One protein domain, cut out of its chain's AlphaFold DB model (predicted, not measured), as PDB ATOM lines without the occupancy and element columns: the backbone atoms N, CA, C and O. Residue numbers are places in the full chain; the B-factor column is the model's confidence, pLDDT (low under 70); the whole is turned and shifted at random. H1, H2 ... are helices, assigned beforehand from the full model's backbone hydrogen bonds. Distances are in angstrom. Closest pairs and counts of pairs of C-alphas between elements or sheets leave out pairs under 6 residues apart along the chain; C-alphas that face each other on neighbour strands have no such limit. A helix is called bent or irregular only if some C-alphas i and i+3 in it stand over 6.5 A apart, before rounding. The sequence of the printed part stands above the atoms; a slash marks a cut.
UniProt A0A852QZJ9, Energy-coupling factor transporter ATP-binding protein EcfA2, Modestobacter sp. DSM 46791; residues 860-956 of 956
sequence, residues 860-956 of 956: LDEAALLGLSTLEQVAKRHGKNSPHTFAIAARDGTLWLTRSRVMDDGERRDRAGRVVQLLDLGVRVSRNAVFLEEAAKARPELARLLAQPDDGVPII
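What this domain is: This is residues 860 to 956 of the 956 residues of the protein "Energy-coupling factor transporter ATP-binding protein EcfA2" of Modestobacter sp. DSM 46791 (UniProt A0A852QZJ9). Two antiparallel helices, H2 and H3, lie side by side in the middle; H1 packs along one side of this pair and the bent helix H4 covers the other side, with H1 apart from both arms of H4. The first arm of H4 runs along H2, the second turns across toward H3, and a tail from residue 948 to 956 leads away beyond it and adds to the length. The printed part has 97 residues, with four named helices in the order H1 H2 H3 H4 and no named strand: class all helix. The whole is compact, with a radius of gyration of the C-alphas of 13.8 A, and spans 51 by 25 by 17 A.

How they stand to each other: H1, residues 860 to 881, H2, residues 883 to 899, and H3, residues 905 to 925, form an up and down bundle, each helix running against the one before it. H1 and H2 are a helical hairpin at a shallow tilt of 23 degrees; their closest C-alphas are those of Leu 871 and Thr 885, 6.0 A apart. H1 touches H3 with residues 872 to 880 alone, the closest C-alphas being those of Lys 880 and Val 925, 5.3 A apart. H2 and H3 are also a hairpin, at 18 degrees, closest at the C-alphas of Phe 886 and Gly 922, 5.9 A apart. H4, residues 929 to 947, was assigned as one helix by its hydrogen bonds but is bent, with C-alphas 937 and 940 6.7 A apart; its arms H4a, residues 929 to 937, and H4b, residues 940 to 947, stand at a steep tilt of 47 degrees. H4a touches H2, the same way at a shallow tilt of 21 degrees, with C-alphas of Ala 887 and Phe 931 closest at 4.2 A. H4b touches H3 at a steep tilt of 47 degrees, closest at the C-alphas of Arg 909 and Leu 946, 5.3 A apart. H1 is apart from both arms. Every O i to N i+4 pair is within hydrogen-bond range in H3, H4a and H4b, against 16 of 18 in H1 and 12 of 13 in H2.

Where its parts are: H1 begins at C-alpha 860 (171.780, 178.549, 184.045) and is 28.5 A long; it has a kink of 58 degrees near residue 875 and is irregular, with C-alphas 877 and 880 9.5 A apart. H2 is 24.5 A long and H3 30.1 A, ending at C-alpha 925 (156.115, 195.992, 203.176). H4a measures 12.4 A and H4b 10.5 A, ending at C-alpha 947 (149.098, 189.002, 178.536).

The domain as a whole: The two C-alphas farthest apart are those of Asn 881 and Ile 956, 50.8 A. The printed part has no cut, and its three links between helices are tight. The mean pLDDT of the printed part is 88.1; residues 949 to 956, up to the chain's last residue, are under 70.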
ATOM      1  N   LEU A 860     171.824 177.202 183.477       94.88
ATOM      2  CA  LEU A 860     171.780 178.549 184.045       94.88
ATOM      3  C   LEU A 860     170.336 178.997 184.285       94.88
ATOM      4  O   LEU A 860     170.081 179.671 185.276       94.88
ATOM      5  N   ASP A 861     169.393 178.574 183.443       94.88
ATOM      6  CA  ASP A 861     167.965 178.840 183.641       94.88
ATOM      7  C   ASP A 861     167.420 178.141 184.906       94.88
ATOM      8  O   ASP A 861     166.732 178.764 185.716       94.88
ATOM      9  N   GLU A 862     167.816 176.887 185.154       96.06
ATOM     10  CA  GLU A 862     167.530 176.173 186.410       96.06
ATOM     11  C   GLU A 862     168.134 176.893 187.630       96.06
ATOM     12  O   GLU A 862     167.473 177.071 188.656       96.06
ATOM     13  N   ALA A 863     169.381 177.364 187.518       96.12
ATOM     14  CA  ALA A 863     170.037 178.119 188.583       96.12
ATOM     15  C   ALA A 863     169.352 179.471 188.852       96.12
ATOM     16  O   ALA A 863     169.214 179.881 190.007       96.12
ATOM     17  N   ALA A 864     168.868 180.150 187.810       97.19
ATOM     18  CA  ALA A 864     168.084 181.374 187.922       97.19
ATOM     19  C   ALA A 864     166.734 181.136 188.619       97.19
ATOM     20  O   ALA A 864     166.326 181.947 189.453       97.19
ATOM     21  N   LEU A 865     166.085 179.991 188.382       96.81
ATOM     22  CA  LEU A 865     164.868 179.590 189.094       96.81
ATOM     23  C   LEU A 865     165.115 179.378 190.601       96.81
ATOM     24  O   LEU A 865     164.307 179.796 191.442       96.81
ATOM     25  N   LEU A 866     166.250 178.766 190.960       97.00
ATOM     26  CA  LEU A 866     166.700 178.655 192.354       97.00
ATOM     27  C   LEU A 866     167.012 180.034 192.956       97.00
ATOM     28  O   LEU A 866     166.642 180.303 194.102       97.00
ATOM     29  N   GLY A 867     167.624 180.925 192.173       97.25
ATOM     30  CA  GLY A 867     167.859 182.322 192.538       97.25
ATOM     31  C   GLY A 867     166.558 183.058 192.864       97.25
ATOM     32  O   GLY A 867     166.423 183.618 193.951       97.25
ATOM     33  N   LEU A 868     165.554 182.984 191.987       97.88
ATOM     34  CA  LEU A 868     164.238 183.585 192.224       97.88
ATOM     35  C   LEU A 868     163.577 183.024 193.492       97.88
ATOM     36  O   LEU A 868     163.063 183.778 194.315       97.88
ATOM     37  N   SER A 869     163.647 181.708 193.693       97.94
ATOM     38  CA  SER A 869     163.101 181.059 194.891       97.94
ATOM     39  C   SER A 869     163.822 181.511 196.170       97.94
ATOM     40  O   SER A 869     163.186 181.711 197.205       97.94
ATOM     41  N   THR A 870     165.132 181.752 196.094       97.44
ATOM     42  CA  THR A 870     165.921 182.347 197.186       97.44
ATOM     43  C   THR A 870     165.451 183.768 197.500       97.44
ATOM     44  O   THR A 870     165.216 184.090 198.666       97.44
ATOM     45  N   LEU A 871     165.235 184.609 196.480       97.56
ATOM     46  CA  LEU A 871     164.707 185.967 196.669       97.56
ATOM     47  C   LEU A 871     163.332 185.947 197.348       97.56
ATOM     48  O   LEU A 871     163.082 186.754 198.241       97.56
ATOM     49  N   GLU A 872     162.455 185.005 196.992       97.06
ATOM     50  CA  GLU A 872     161.154 184.848 197.652       97.06
ATOM     51  C   GLU A 872     161.278 184.501 199.135       97.06
ATOM     52  O   GLU A 872     160.549 185.052 199.964       97.06
ATOM     53  N   GLN A 873     162.189 183.591 199.481       96.25
ATOM     54  CA  GLN A 873     162.429 183.198 200.869       96.25
ATOM     55  C   GLN A 873     162.981 184.369 201.684       96.25
ATOM     56  O   GLN A 873     162.455 184.670 202.760       96.25
ATOM     57  N   VAL A 874     163.978 185.079 201.148       96.00
ATOM     58  CA  VAL A 874     164.554 186.266 201.791       96.00
ATOM     59  C   VAL A 874     163.493 187.354 201.966       96.00
ATOM     60  O   VAL A 874     163.342 187.894 203.064       96.00
ATOM     61  N   ALA A 875     162.703 187.634 200.928       94.62
ATOM     62  CA  ALA A 875     161.629 188.623 200.970       94.62
ATOM     63  C   ALA A 875     160.567 188.288 202.028       94.62
ATOM     64  O   ALA A 875     160.135 189.174 202.765       94.62
ATOM     65  N   LYS A 876     160.171 187.014 202.150       93.62
ATOM     66  CA  LYS A 876     159.207 186.557 203.166       93.62
ATOM     67  C   LYS A 876     159.773 186.641 204.584       93.62
ATOM     68  O   LYS A 876     159.053 187.046 205.493       93.62
ATOM     69  N   ARG A 877     161.044 186.273 204.781       94.12
ATOM     70  CA  ARG A 877     161.687 186.232 206.105       94.12
ATOM     71  C   ARG A 877     162.076 187.617 206.624       94.12
ATOM     72  O   ARG A 877     161.882 187.898 207.802       94.12
ATOM     73  N   HIS A 878     162.624 188.475 205.763       89.94
ATOM     74  CA  HIS A 878     163.194 189.767 206.165       89.94
ATOM     75  C   HIS A 878     162.300 190.964 205.820       89.94
ATOM     76  O   HIS A 878     162.397 192.003 206.479       89.94
ATOM     77  N   GLY A 879     161.411 190.838 204.830       89.06
ATOM     78  CA  GLY A 879     160.444 191.870 204.452       89.06
ATOM     79  C   GLY A 879     161.085 193.250 204.296       89.06
ATOM     80  O   GLY A 879     162.033 193.430 203.533       89.06
ATOM     81  N   LYS A 880     160.599 194.224 205.072       82.06
ATOM     82  CA  LYS A 880     161.080 195.617 205.065       82.06
ATOM     83  C   LYS A 880     162.579 195.786 205.344       82.06
ATOM     84  O   LYS A 880     163.140 196.807 204.968       82.06
ATOM     85  N   ASN A 881     163.221 194.805 205.984       80.12
ATOM     86  CA  ASN A 881     164.648 194.852 206.303       80.12
ATOM     87  C   ASN A 881     165.537 194.451 205.111       80.12
ATOM     88  O   ASN A 881     166.750 194.605 205.198       80.12
ATOM     89  N   SER A 882     164.955 193.967 204.003       87.00
ATOM     90  CA  SER A 882     165.682 193.649 202.767       87.00
ATOM     91  C   SER A 882     165.039 194.289 201.526       87.00
ATOM     92  O   SER A 882     164.588 193.594 200.611       87.00
ATOM     93  N   PRO A 883     164.979 195.634 201.451       85.25
ATOM     94  CA  PRO A 883     164.381 196.328 200.310       85.25
ATOM     95  C   PRO A 883     165.090 196.005 198.985       85.25
ATOM     96  O   PRO A 883     164.457 195.982 197.931       85.25
ATOM     97  N   HIS A 884     166.392 195.715 199.043       88.25
ATOM     98  CA  HIS A 884     167.205 195.408 197.871       88.25
ATOM     99  C   HIS A 884     166.817 194.083 197.197       88.25
ATOM    100  O   HIS A 884     166.852 193.998 195.974       88.25
ATOM    101  N   THR A 885     166.348 193.087 197.961       93.94
ATOM    102  CA  THR A 885     165.836 191.814 197.414       93.94
ATOM    103  C   THR A 885     164.689 192.051 196.438       93.94
ATOM    104  O   THR A 885     164.652 191.453 195.365       93.94
ATOM    105  N   PHE A 886     163.772 192.964 196.771       94.25
ATOM    106  CA  PHE A 886     162.663 193.306 195.885       94.25
ATOM    107  C   PHE A 886     163.132 194.064 194.639       94.25
ATOM    108  O   PHE A 886     162.612 193.822 193.553       94.25
ATOM    109  N   ALA A 887     164.120 194.956 194.779       92.44
ATOM    110  CA  ALA A 887     164.698 195.678 193.646       92.44
ATOM    111  C   ALA A 887     165.388 194.724 192.654       92.44
ATOM    112  O   ALA A 887     165.172 194.840 191.452       92.44
ATOM    113  N   ILE A 888     166.149 193.740 193.144       95.06
ATOM    114  CA  ILE A 888     166.785 192.709 192.305       95.06
ATOM    115  C   ILE A 888     165.740 191.817 191.632       95.06
ATOM    116  O   ILE A 888     165.843 191.558 190.436       95.06
ATOM    117  N   ALA A 889     164.699 191.391 192.355       95.94
ATOM    118  CA  ALA A 889     163.611 190.620 191.755       95.94
ATOM    119  C   ALA A 889     162.922 191.393 190.615       95.94
ATOM    120  O   ALA A 889     162.638 190.810 189.570       95.94
ATOM    121  N   ALA A 890     162.704 192.703 190.792       95.44
ATOM    122  CA  ALA A 890     162.154 193.577 189.758       95.44
ATOM    123  C   ALA A 890     163.096 193.708 188.555       95.44
ATOM    124  O   ALA A 890     162.691 193.493 187.421       95.44
ATOM    125  N   ARG A 891     164.357 194.059 188.803       96.12
ATOM    126  CA  ARG A 891     165.335 194.380 187.761       96.12
ATOM    127  C   ARG A 891     165.829 193.130 187.042       96.12
ATOM    128  O   ARG A 891     165.630 192.964 185.841       96.12
ATOM    129  N   ASP A 892     166.487 192.247 187.785       97.06
ATOM    130  CA  ASP A 892     167.220 191.111 187.233       97.06
ATOM    131  C   ASP A 892     166.273 189.933 186.941       97.06
ATOM    132  O   ASP A 892     166.462 189.220 185.956       97.06
ATOM    133  N   GLY A 893     165.192 189.787 187.720       97.12
ATOM    134  CA  GLY A 893     164.137 188.803 187.454       97.12
ATOM    135  C   GLY A 893     163.395 189.079 186.145       97.12
ATOM    136  O   GLY A 893     163.267 188.188 185.305       97.12
ATOM    137  N   THR A 894     162.966 190.323 185.914       97.38
ATOM    138  CA  THR A 894     162.333 190.716 184.645       97.38
ATOM    139  C   THR A 894     163.309 190.647 183.472       97.38
ATOM    140  O   THR A 894     162.933 190.189 182.391       97.38
ATOM    141  N   LEU A 895     164.574 191.033 183.664       96.75
ATOM    142  CA  LEU A 895     165.600 190.906 182.625       96.75
ATOM    143  C   LEU A 895     165.811 189.447 182.188       96.75
ATOM    144  O   LEU A 895     165.893 189.167 180.995       96.75
ATOM    145  N   TRP A 896     165.872 188.513 183.136       97.56
ATOM    146  CA  TRP A 896     165.988 187.086 182.835       97.56
ATOM    147  C   TRP A 896     164.767 186.561 182.075       97.56
ATOM    148  O   TRP A 896     164.922 185.961 181.010       97.56
ATOM    149  N   LEU A 897     163.556 186.856 182.560       97.00
ATOM    150  CA  LEU A 897     162.311 186.394 181.934       97.00
ATOM    151  C   LEU A 897     162.124 186.922 180.507       97.00
ATOM    152  O   LEU A 897     161.595 186.214 179.655       97.00
ATOM    153  N   THR A 898     162.559 188.154 180.240       95.75
ATOM    154  CA  THR A 898     162.460 188.761 178.904       95.75
ATOM    155  C   THR A 898     163.501 188.225 177.921       95.75
ATOM    156  O   THR A 898     163.273 188.277 176.713       95.75
ATOM    157  N   ARG A 899     164.640 187.716 178.407       96.00
ATOM    158  CA  ARG A 899     165.743 187.250 177.553       96.00
ATOM    159  C   ARG A 899     165.793 185.742 177.353       96.00
ATOM    160  O   ARG A 899     166.258 185.317 176.296       96.00
ATOM    161  N   SER A 900     165.356 184.951 178.331       93.69
ATOM    162  CA  SER A 900     165.452 183.490 178.271       93.69
ATOM    163  C   SER A 900     164.696 182.912 177.073       93.69
ATOM    164  O   SER A 900     163.574 183.311 176.758       93.69
ATOM    165  N   ARG A 901     165.332 181.941 176.415       92.44
ATOM    166  CA  ARG A 901     164.805 181.195 175.264       92.44
ATOM    167  C   ARG A 901     164.625 179.708 175.561       92.44
ATOM    168  O   ARG A 901     164.317 178.949 174.648       92.44
ATOM    169  N   VAL A 902     164.860 179.302 176.806       91.75
ATOM    170  CA  VAL A 902     164.685 177.918 177.264       91.75
ATOM    171  C   VAL A 902     163.251 177.677 177.734       91.75
ATOM    172  O   VAL A 902     162.724 176.594 177.516       91.75
ATOM    173  N   MET A 903     162.630 178.685 178.353       90.69
ATOM    174  CA  MET A 903     161.275 178.580 178.895       90.69
ATOM    175  C   MET A 903     160.219 178.576 177.800       90.69
ATOM    176  O   MET A 903     160.261 179.429 176.901       90.69
ATOM    177  N   ASP A 904     159.223 177.708 177.953       91.62
ATOM    178  CA  ASP A 904     157.969 177.857 177.223       91.62
ATOM    179  C   ASP A 904     157.140 179.044 177.758       91.62
ATOM    180  O   ASP A 904     157.441 179.652 178.794       91.62
ATOM    181  N   ASP A 905     156.102 179.428 177.016       88.44
ATOM    182  CA  ASP A 905     155.299 180.603 177.359       88.44
ATOM    183  C   ASP A 905     154.443 180.399 178.622       88.44
ATOM    184  O   ASP A 905     154.099 181.382 179.287       88.44
ATOM    185  N   GLY A 906     154.118 179.153 178.981       91.31
ATOM    186  CA  GLY A 906     153.401 178.812 180.208       91.31
ATOM    187  C   GLY A 906     154.295 178.956 181.439       91.31
ATOM    188  O   GLY A 906     153.931 179.641 182.398       91.31
ATOM    189  N   GLU A 907     155.504 178.398 181.384       92.75
ATOM    190  CA  GLU A 907     156.540 178.567 182.401       92.75
ATOM    191  C   GLU A 907     156.920 180.038 182.577       92.75
ATOM    192  O   GLU A 907     157.029 180.524 183.707       92.75
ATOM    193  N   ARG A 908     157.096 180.777 181.471       94.38
ATOM    194  CA  ARG A 908     157.420 182.208 181.524       94.38
ATOM    195  C   ARG A 908     156.307 183.000 182.209       94.38
ATOM    196  O   ARG A 908     156.611 183.869 183.028       94.38
ATOM    197  N   ARG A 909     155.037 182.691 181.922       93.44
ATOM    198  CA  ARG A 909     153.872 183.304 182.584       93.44
ATOM    199  C   ARG A 909     153.821 182.998 184.079       93.44
ATOM    200  O   ARG A 909     153.655 183.928 184.867       93.44
ATOM    201  N   ASP A 910     154.004 181.741 184.480       93.88
ATOM    202  CA  ASP A 910     154.020 181.350 185.898       93.88
ATOM    203  C   ASP A 910     155.116 182.099 186.673       93.88
ATOM    204  O   ASP A 910     154.857 182.777 187.675       93.88
ATOM    205  N   ARG A 911     156.343 182.083 186.142       95.62
ATOM    206  CA  ARG A 911     157.498 182.750 186.754       95.62
ATOM    207  C   ARG A 911     157.332 184.277 186.772       95.62
ATOM    208  O   ARG A 911     157.671 184.911 187.772       95.62
ATOM    209  N   ALA A 912     156.752 184.883 185.731       96.00
ATOM    210  CA  ALA A 912     156.389 186.304 185.737       96.00
ATOM    211  C   ALA A 912     155.352 186.624 186.827       96.00
ATOM    212  O   ALA A 912     155.488 187.628 187.530       96.00
ATOM    213  N   GLY A 913     154.364 185.747 187.028       96.00
ATOM    214  CA  GLY A 913     153.389 185.850 188.115       96.00
ATOM    215  C   GLY A 913     154.049 185.851 189.496       96.00
ATOM    216  O   GLY A 913     153.706 186.679 190.342       96.00
ATOM    217  N   ARG A 914     155.055 184.996 189.709       96.56
ATOM    218  CA  ARG A 914     155.859 184.964 190.944       96.56
ATOM    219  C   ARG A 914     156.621 186.271 191.188       96.56
ATOM    220  O   ARG A 914     156.569 186.812 192.294       96.56
ATOM    221  N   VAL A 915     157.261 186.831 190.157       96.38
ATOM    222  CA  VAL A 915     157.928 188.143 190.261       96.38
ATOM    223  C   VAL A 915     156.914 189.233 190.619       96.38
ATOM    224  O   VAL A 915     157.162 190.003 191.543       96.38
ATOM    225  N   VAL A 916     155.738 189.271 189.984       96.88
ATOM    226  CA  VAL A 916     154.675 190.238 190.326       96.88
ATOM    227  C   VAL A 916     154.228 190.100 191.785       96.88
ATOM    228  O   VAL A 916     154.123 191.110 192.481       96.88
ATOM    229  N   GLN A 917     154.046 188.877 192.291       95.19
ATOM    230  CA  GLN A 917     153.712 188.650 193.704       95.19
ATOM    231  C   GLN A 917     154.789 189.197 194.649       95.19
ATOM    232  O   GLN A 917     154.455 189.773 195.691       95.19
ATOM    233  N   LEU A 918     156.071 189.063 194.288       94.25
ATOM    234  CA  LEU A 918     157.166 189.680 195.035       94.25
ATOM    235  C   LEU A 918     157.101 191.205 194.991       94.25
ATOM    236  O   LEU A 918     157.275 191.832 196.034       94.25
ATOM    237  N   LEU A 919     156.817 191.810 193.833       94.25
ATOM    238  CA  LEU A 919     156.656 193.263 193.726       94.25
ATOM    239  C   LEU A 919     155.477 193.757 194.570       94.25
ATOM    240  O   LEU A 919     155.585 194.781 195.239       94.25
ATOM    241  N   ASP A 920     154.360 193.038 194.588       93.25
ATOM    242  CA  ASP A 920     153.182 193.419 195.371       93.25
ATOM    243  C   ASP A 920     153.395 193.215 196.874       93.25
ATOM    244  O   ASP A 920     152.912 193.998 197.697       93.25
ATOM    245  N   LEU A 921     154.152 192.189 197.273       91.69
ATOM    246  CA  LEU A 921     154.657 192.088 198.640       91.69
ATOM    247  C   LEU A 921     155.550 193.291 198.960       91.69
ATOM    248  O   LEU A 921     155.293 193.973 199.950       91.69
ATOM    249  N   GLY A 922     156.523 193.587 198.099       88.62
ATOM    250  CA  GLY A 922     157.442 194.710 198.230       88.62
ATOM    251  C   GLY A 922     156.714 196.038 198.411       88.62
ATOM    252  O   GLY A 922     156.997 196.735 199.369       88.62
ATOM    253  N   VAL A 923     155.709 196.358 197.590       88.31
ATOM    254  CA  VAL A 923     154.912 197.597 197.720       88.31
ATOM    255  C   VAL A 923     154.164 197.668 199.058       88.31
ATOM    256  O   VAL A 923     153.988 198.753 199.615       88.31
ATOM    257  N   ARG A 924     153.727 196.524 199.601       86.81
ATOM    258  CA  ARG A 924     153.046 196.467 200.904       86.81
ATOM    259  C   ARG A 924     154.002 196.646 202.080       86.81
ATOM    260  O   ARG A 924     153.631 197.305 203.049       86.81
ATOM    261  N   VAL A 925     155.193 196.044 202.025       84.50
ATOM    262  CA  VAL A 925     156.115 195.992 203.176       84.50
ATOM    263  C   VAL A 925     157.268 196.992 203.102       84.50
ATOM    264  O   VAL A 925     157.828 197.341 204.136       84.50
ATOM    265  N   SER A 926     157.629 197.458 201.911       77.00
ATOM    266  CA  SER A 926     158.792 198.300 201.635       77.00
ATOM    267  C   SER A 926     158.371 199.583 200.922       77.00
ATOM    268  O   SER A 926     157.637 199.570 199.937       77.00
ATOM    269  N   ARG A 927     158.876 200.717 201.410       71.69
ATOM    270  CA  ARG A 927     158.712 202.042 200.784       71.69
ATOM    271  C   ARG A 927     160.023 202.574 200.209       71.69
ATOM    272  O   ARG A 927     160.188 203.775 200.038       71.69
ATOM    273  N   ASN A 928     160.979 201.683 199.956       76.50
ATOM    274  CA  ASN A 928     162.285 202.058 199.439       76.50
ATOM    275  C   ASN A 928     162.176 202.583 197.995       76.50
ATOM    276  O   ASN A 928     161.661 201.886 197.124       76.50
ATOM    277  N   ALA A 929     162.690 203.793 197.752       70.50
ATOM    278  CA  ALA A 929     162.593 204.477 196.460       70.50
ATOM    279  C   ALA A 929     163.223 203.684 195.304       70.50
ATOM    280  O   ALA A 929     162.598 203.550 194.257       70.50
ATOM    281  N   VAL A 930     164.402 203.085 195.520       77.56
ATOM    282  CA  VAL A 930     165.105 202.293 194.492       77.56
ATOM    283  C   VAL A 930     164.256 201.100 194.057       77.56
ATOM    284  O   VAL A 930     164.075 200.864 192.868       77.56
ATOM    285  N   PHE A 931     163.674 200.369 195.010       87.00
ATOM    286  CA  PHE A 931     162.741 199.290 194.689       87.00
ATOM    287  C   PHE A 931     161.514 199.801 193.921       87.00
ATOM    288  O   PHE A 931     161.124 199.186 192.934       87.00
ATOM    289  N   LEU A 932     160.896 200.898 194.366       85.38
ATOM    290  CA  LEU A 932     159.692 201.429 193.722       85.38
ATOM    291  C   LEU A 932     159.961 201.872 192.279       85.38
ATOM    292  O   LEU A 932     159.124 201.634 191.409       85.38
ATOM    293  N   GLU A 933     161.126 202.460 192.020       84.81
ATOM    294  CA  GLU A 933     161.570 202.839 190.681       84.81
ATOM    295  C   GLU A 933     161.764 201.606 189.785       84.81
ATOM    296  O   GLU A 933     161.192 201.534 188.695       84.81
ATOM    297  N   GLU A 934     162.502 200.598 190.256       89.50
ATOM    298  CA  GLU A 934     162.718 199.358 189.500       89.50
ATOM    299  C   GLU A 934     161.409 198.584 189.284       89.50
ATOM    300  O   GLU A 934     161.157 198.072 188.195       89.50
ATOM    301  N   ALA A 935     160.508 198.569 190.268       89.81
ATOM    302  CA  ALA A 935     159.180 197.981 190.124       89.81
ATOM    303  C   ALA A 935     158.333 198.728 189.082       89.81
ATOM    304  O   ALA A 935     157.614 198.092 188.311       89.81
ATOM    305  N   ALA A 936     158.411 200.061 189.027       89.69
ATOM    306  CA  ALA A 936     157.711 200.857 188.021       89.69
ATOM    307  C   ALA A 936     158.219 200.563 186.600       89.69
ATOM    308  O   ALA A 936     157.407 200.469 185.681       89.69
ATOM    309  N   LYS A 937     159.532 200.351 186.432       92.44
ATOM    310  CA  LYS A 937     160.142 199.933 185.157       92.44
ATOM    311  C   LYS A 937     159.768 198.495 184.774       92.44
ATOM    312  O   LYS A 937     159.497 198.230 183.608       92.44
ATOM    313  N   ALA A 938     159.728 197.580 185.741       94.94
ATOM    314  CA  ALA A 938     159.483 196.157 185.509       94.94
ATOM    315  C   ALA A 938     158.011 195.820 185.205       94.94
ATOM    316  O   ALA A 938     157.728 194.906 184.429       94.94
ATOM    317  N   ARG A 939     157.054 196.540 185.810       95.06
ATOM    318  CA  ARG A 939     155.612 196.233 185.709       95.06
ATOM    319  C   ARG A 939     155.064 196.198 184.272       95.06
ATOM    320  O   ARG A 939     154.335 195.249 183.986       95.06
ATOM    321  N   PRO A 940     155.376 197.150 183.372       95.44
ATOM    322  CA  PRO A 940     154.916 197.092 181.982       95.44
ATOM    323  C   PRO A 940     155.392 195.836 181.243       95.44
ATOM    324  O   PRO A 940     154.599 195.180 180.571       95.44
ATOM    325  N   GLU A 941     156.662 195.462 181.417       94.62
ATOM    326  CA  GLU A 941     157.242 194.272 180.785       94.62
ATOM    327  C   GLU A 941     156.620 192.984 181.335       94.62
ATOM    328  O   GLU A 941     156.199 192.114 180.574       94.62
ATOM    329  N   LEU A 942     156.462 192.882 182.658       95.00
ATOM    330  CA  LEU A 942     155.802 191.736 183.290       95.00
ATOM    331  C   LEU A 942     154.331 191.616 182.868       95.00
ATOM    332  O   LEU A 942     153.860 190.512 182.606       95.00
ATOM    333  N   ALA A 943     153.609 192.734 182.749       94.38
ATOM    334  CA  ALA A 943     152.229 192.739 182.266       94.38
ATOM    335  C   ALA A 943     152.131 192.232 180.821       94.38
ATOM    336  O   ALA A 943     151.221 191.470 180.499       94.38
ATOM    337  N   ARG A 944     153.093 192.596 179.962       93.31
ATOM    338  CA  ARG A 944     153.181 192.079 178.592       93.31
ATOM    339  C   ARG A 944     153.420 190.569 178.572       93.31
ATOM    340  O   ARG A 944     152.749 189.881 177.810       93.31
ATOM    341  N   LEU A 945     154.329 190.057 179.404       92.31
ATOM    342  CA  LEU A 945     154.589 188.616 179.515       92.31
ATOM    343  C   LEU A 945     153.363 187.838 180.013       92.31
ATOM    344  O   LEU A 945     153.104 186.735 179.544       92.31
ATOM    345  N   LEU A 946     152.578 188.421 180.923       92.75
ATOM    346  CA  LEU A 946     151.345 187.817 181.438       92.75
ATOM    347  C   LEU A 946     150.181 187.842 180.435       92.75
ATOM    348  O   LEU A 946     149.291 187.000 180.524       92.75
ATOM    349  N   ALA A 947     150.174 188.801 179.506       87.56
ATOM    350  CA  ALA A 947     149.098 189.002 178.536       87.56
ATOM    351  C   ALA A 947     149.289 188.253 177.206       87.56
ATOM    352  O   ALA A 947     148.376 188.271 176.380       87.56
ATOM    353  N   GLN A 948     150.446 187.626 176.968       74.44
ATOM    354  CA  GLN A 948     150.663 186.828 175.760       74.44
ATOM    355  C   GLN A 948     149.704 185.622 175.750       74.44
ATOM    356  O   GLN A 948     149.745 184.821 176.689       74.44
ATOM    357  N   PRO A 949     148.812 185.502 174.744       61.06
ATOM    358  CA  PRO A 949     147.922 184.354 174.630       61.06
ATOM    359  C   PRO A 949     148.734 183.072 174.412       61.06
ATOM    360  O   PRO A 949     149.830 183.121 173.854       61.06
ATOM    361  N   ASP A 950     148.188 181.929 174.846       55.91
ATOM    362  CA  ASP A 950     148.644 180.605 174.407       55.91
ATOM    363  C   ASP A 950     148.413 180.497 172.893       55.91
ATOM    364  O   ASP A 950     147.420 179.927 172.436       55.91
ATOM    365  N   ASP A 951     149.309 181.071 172.093       47.44
ATOM    366  CA  ASP A 951     149.410 180.741 170.680       47.44
ATOM    367  C   ASP A 951     150.007 179.336 170.623       47.44
ATOM    368  O   ASP A 951     151.210 179.138 170.466       47.44
ATOM    369  N   GLY A 952     149.140 178.344 170.834       45.12
ATOM    370  CA  GLY A 952     149.444 176.939 170.647       45.12
ATOM    371  C   GLY A 952     149.967 176.733 169.233       45.12
ATOM    372  O   GLY A 952     149.195 176.587 168.286       45.12
ATOM    373  N   VAL A 953     151.288 176.724 169.089       39.72
ATOM    374  CA  VAL A 953     151.950 176.241 167.886       39.72
ATOM    375  C   VAL A 953     151.660 174.738 167.825       39.72
ATOM    376  O   VAL A 953     152.035 174.015 168.753       39.72
ATOM    377  N   PRO A 954     150.975 174.230 166.783       40.97
ATOM    378  CA  PRO A 954     150.823 172.797 166.612       40.97
ATOM    379  C   PRO A 954     152.217 172.207 166.411       40.97
ATOM    380  O   PRO A 954     152.955 172.647 165.529       40.97
ATOM    381  N   ILE A 955     152.572 171.222 167.231       39.97
ATOM    382  CA  ILE A 955     153.757 170.389 167.023       39.97
ATOM    383  C   ILE A 955     153.618 169.741 165.635       39.97
ATOM    384  O   ILE A 955     152.658 169.000 165.406       39.97
ATOM    385  N   ILE A 956     154.552 170.032 164.723       36.34
ATOM    386  CA  ILE A 956     154.796 169.250 163.498       36.34
ATOM    387  C   ILE A 956     156.188 168.647 163.602       36.34
ATOM    388  O   ILE A 956     157.133 169.427 163.863       36.34
TER     389      ILE A 956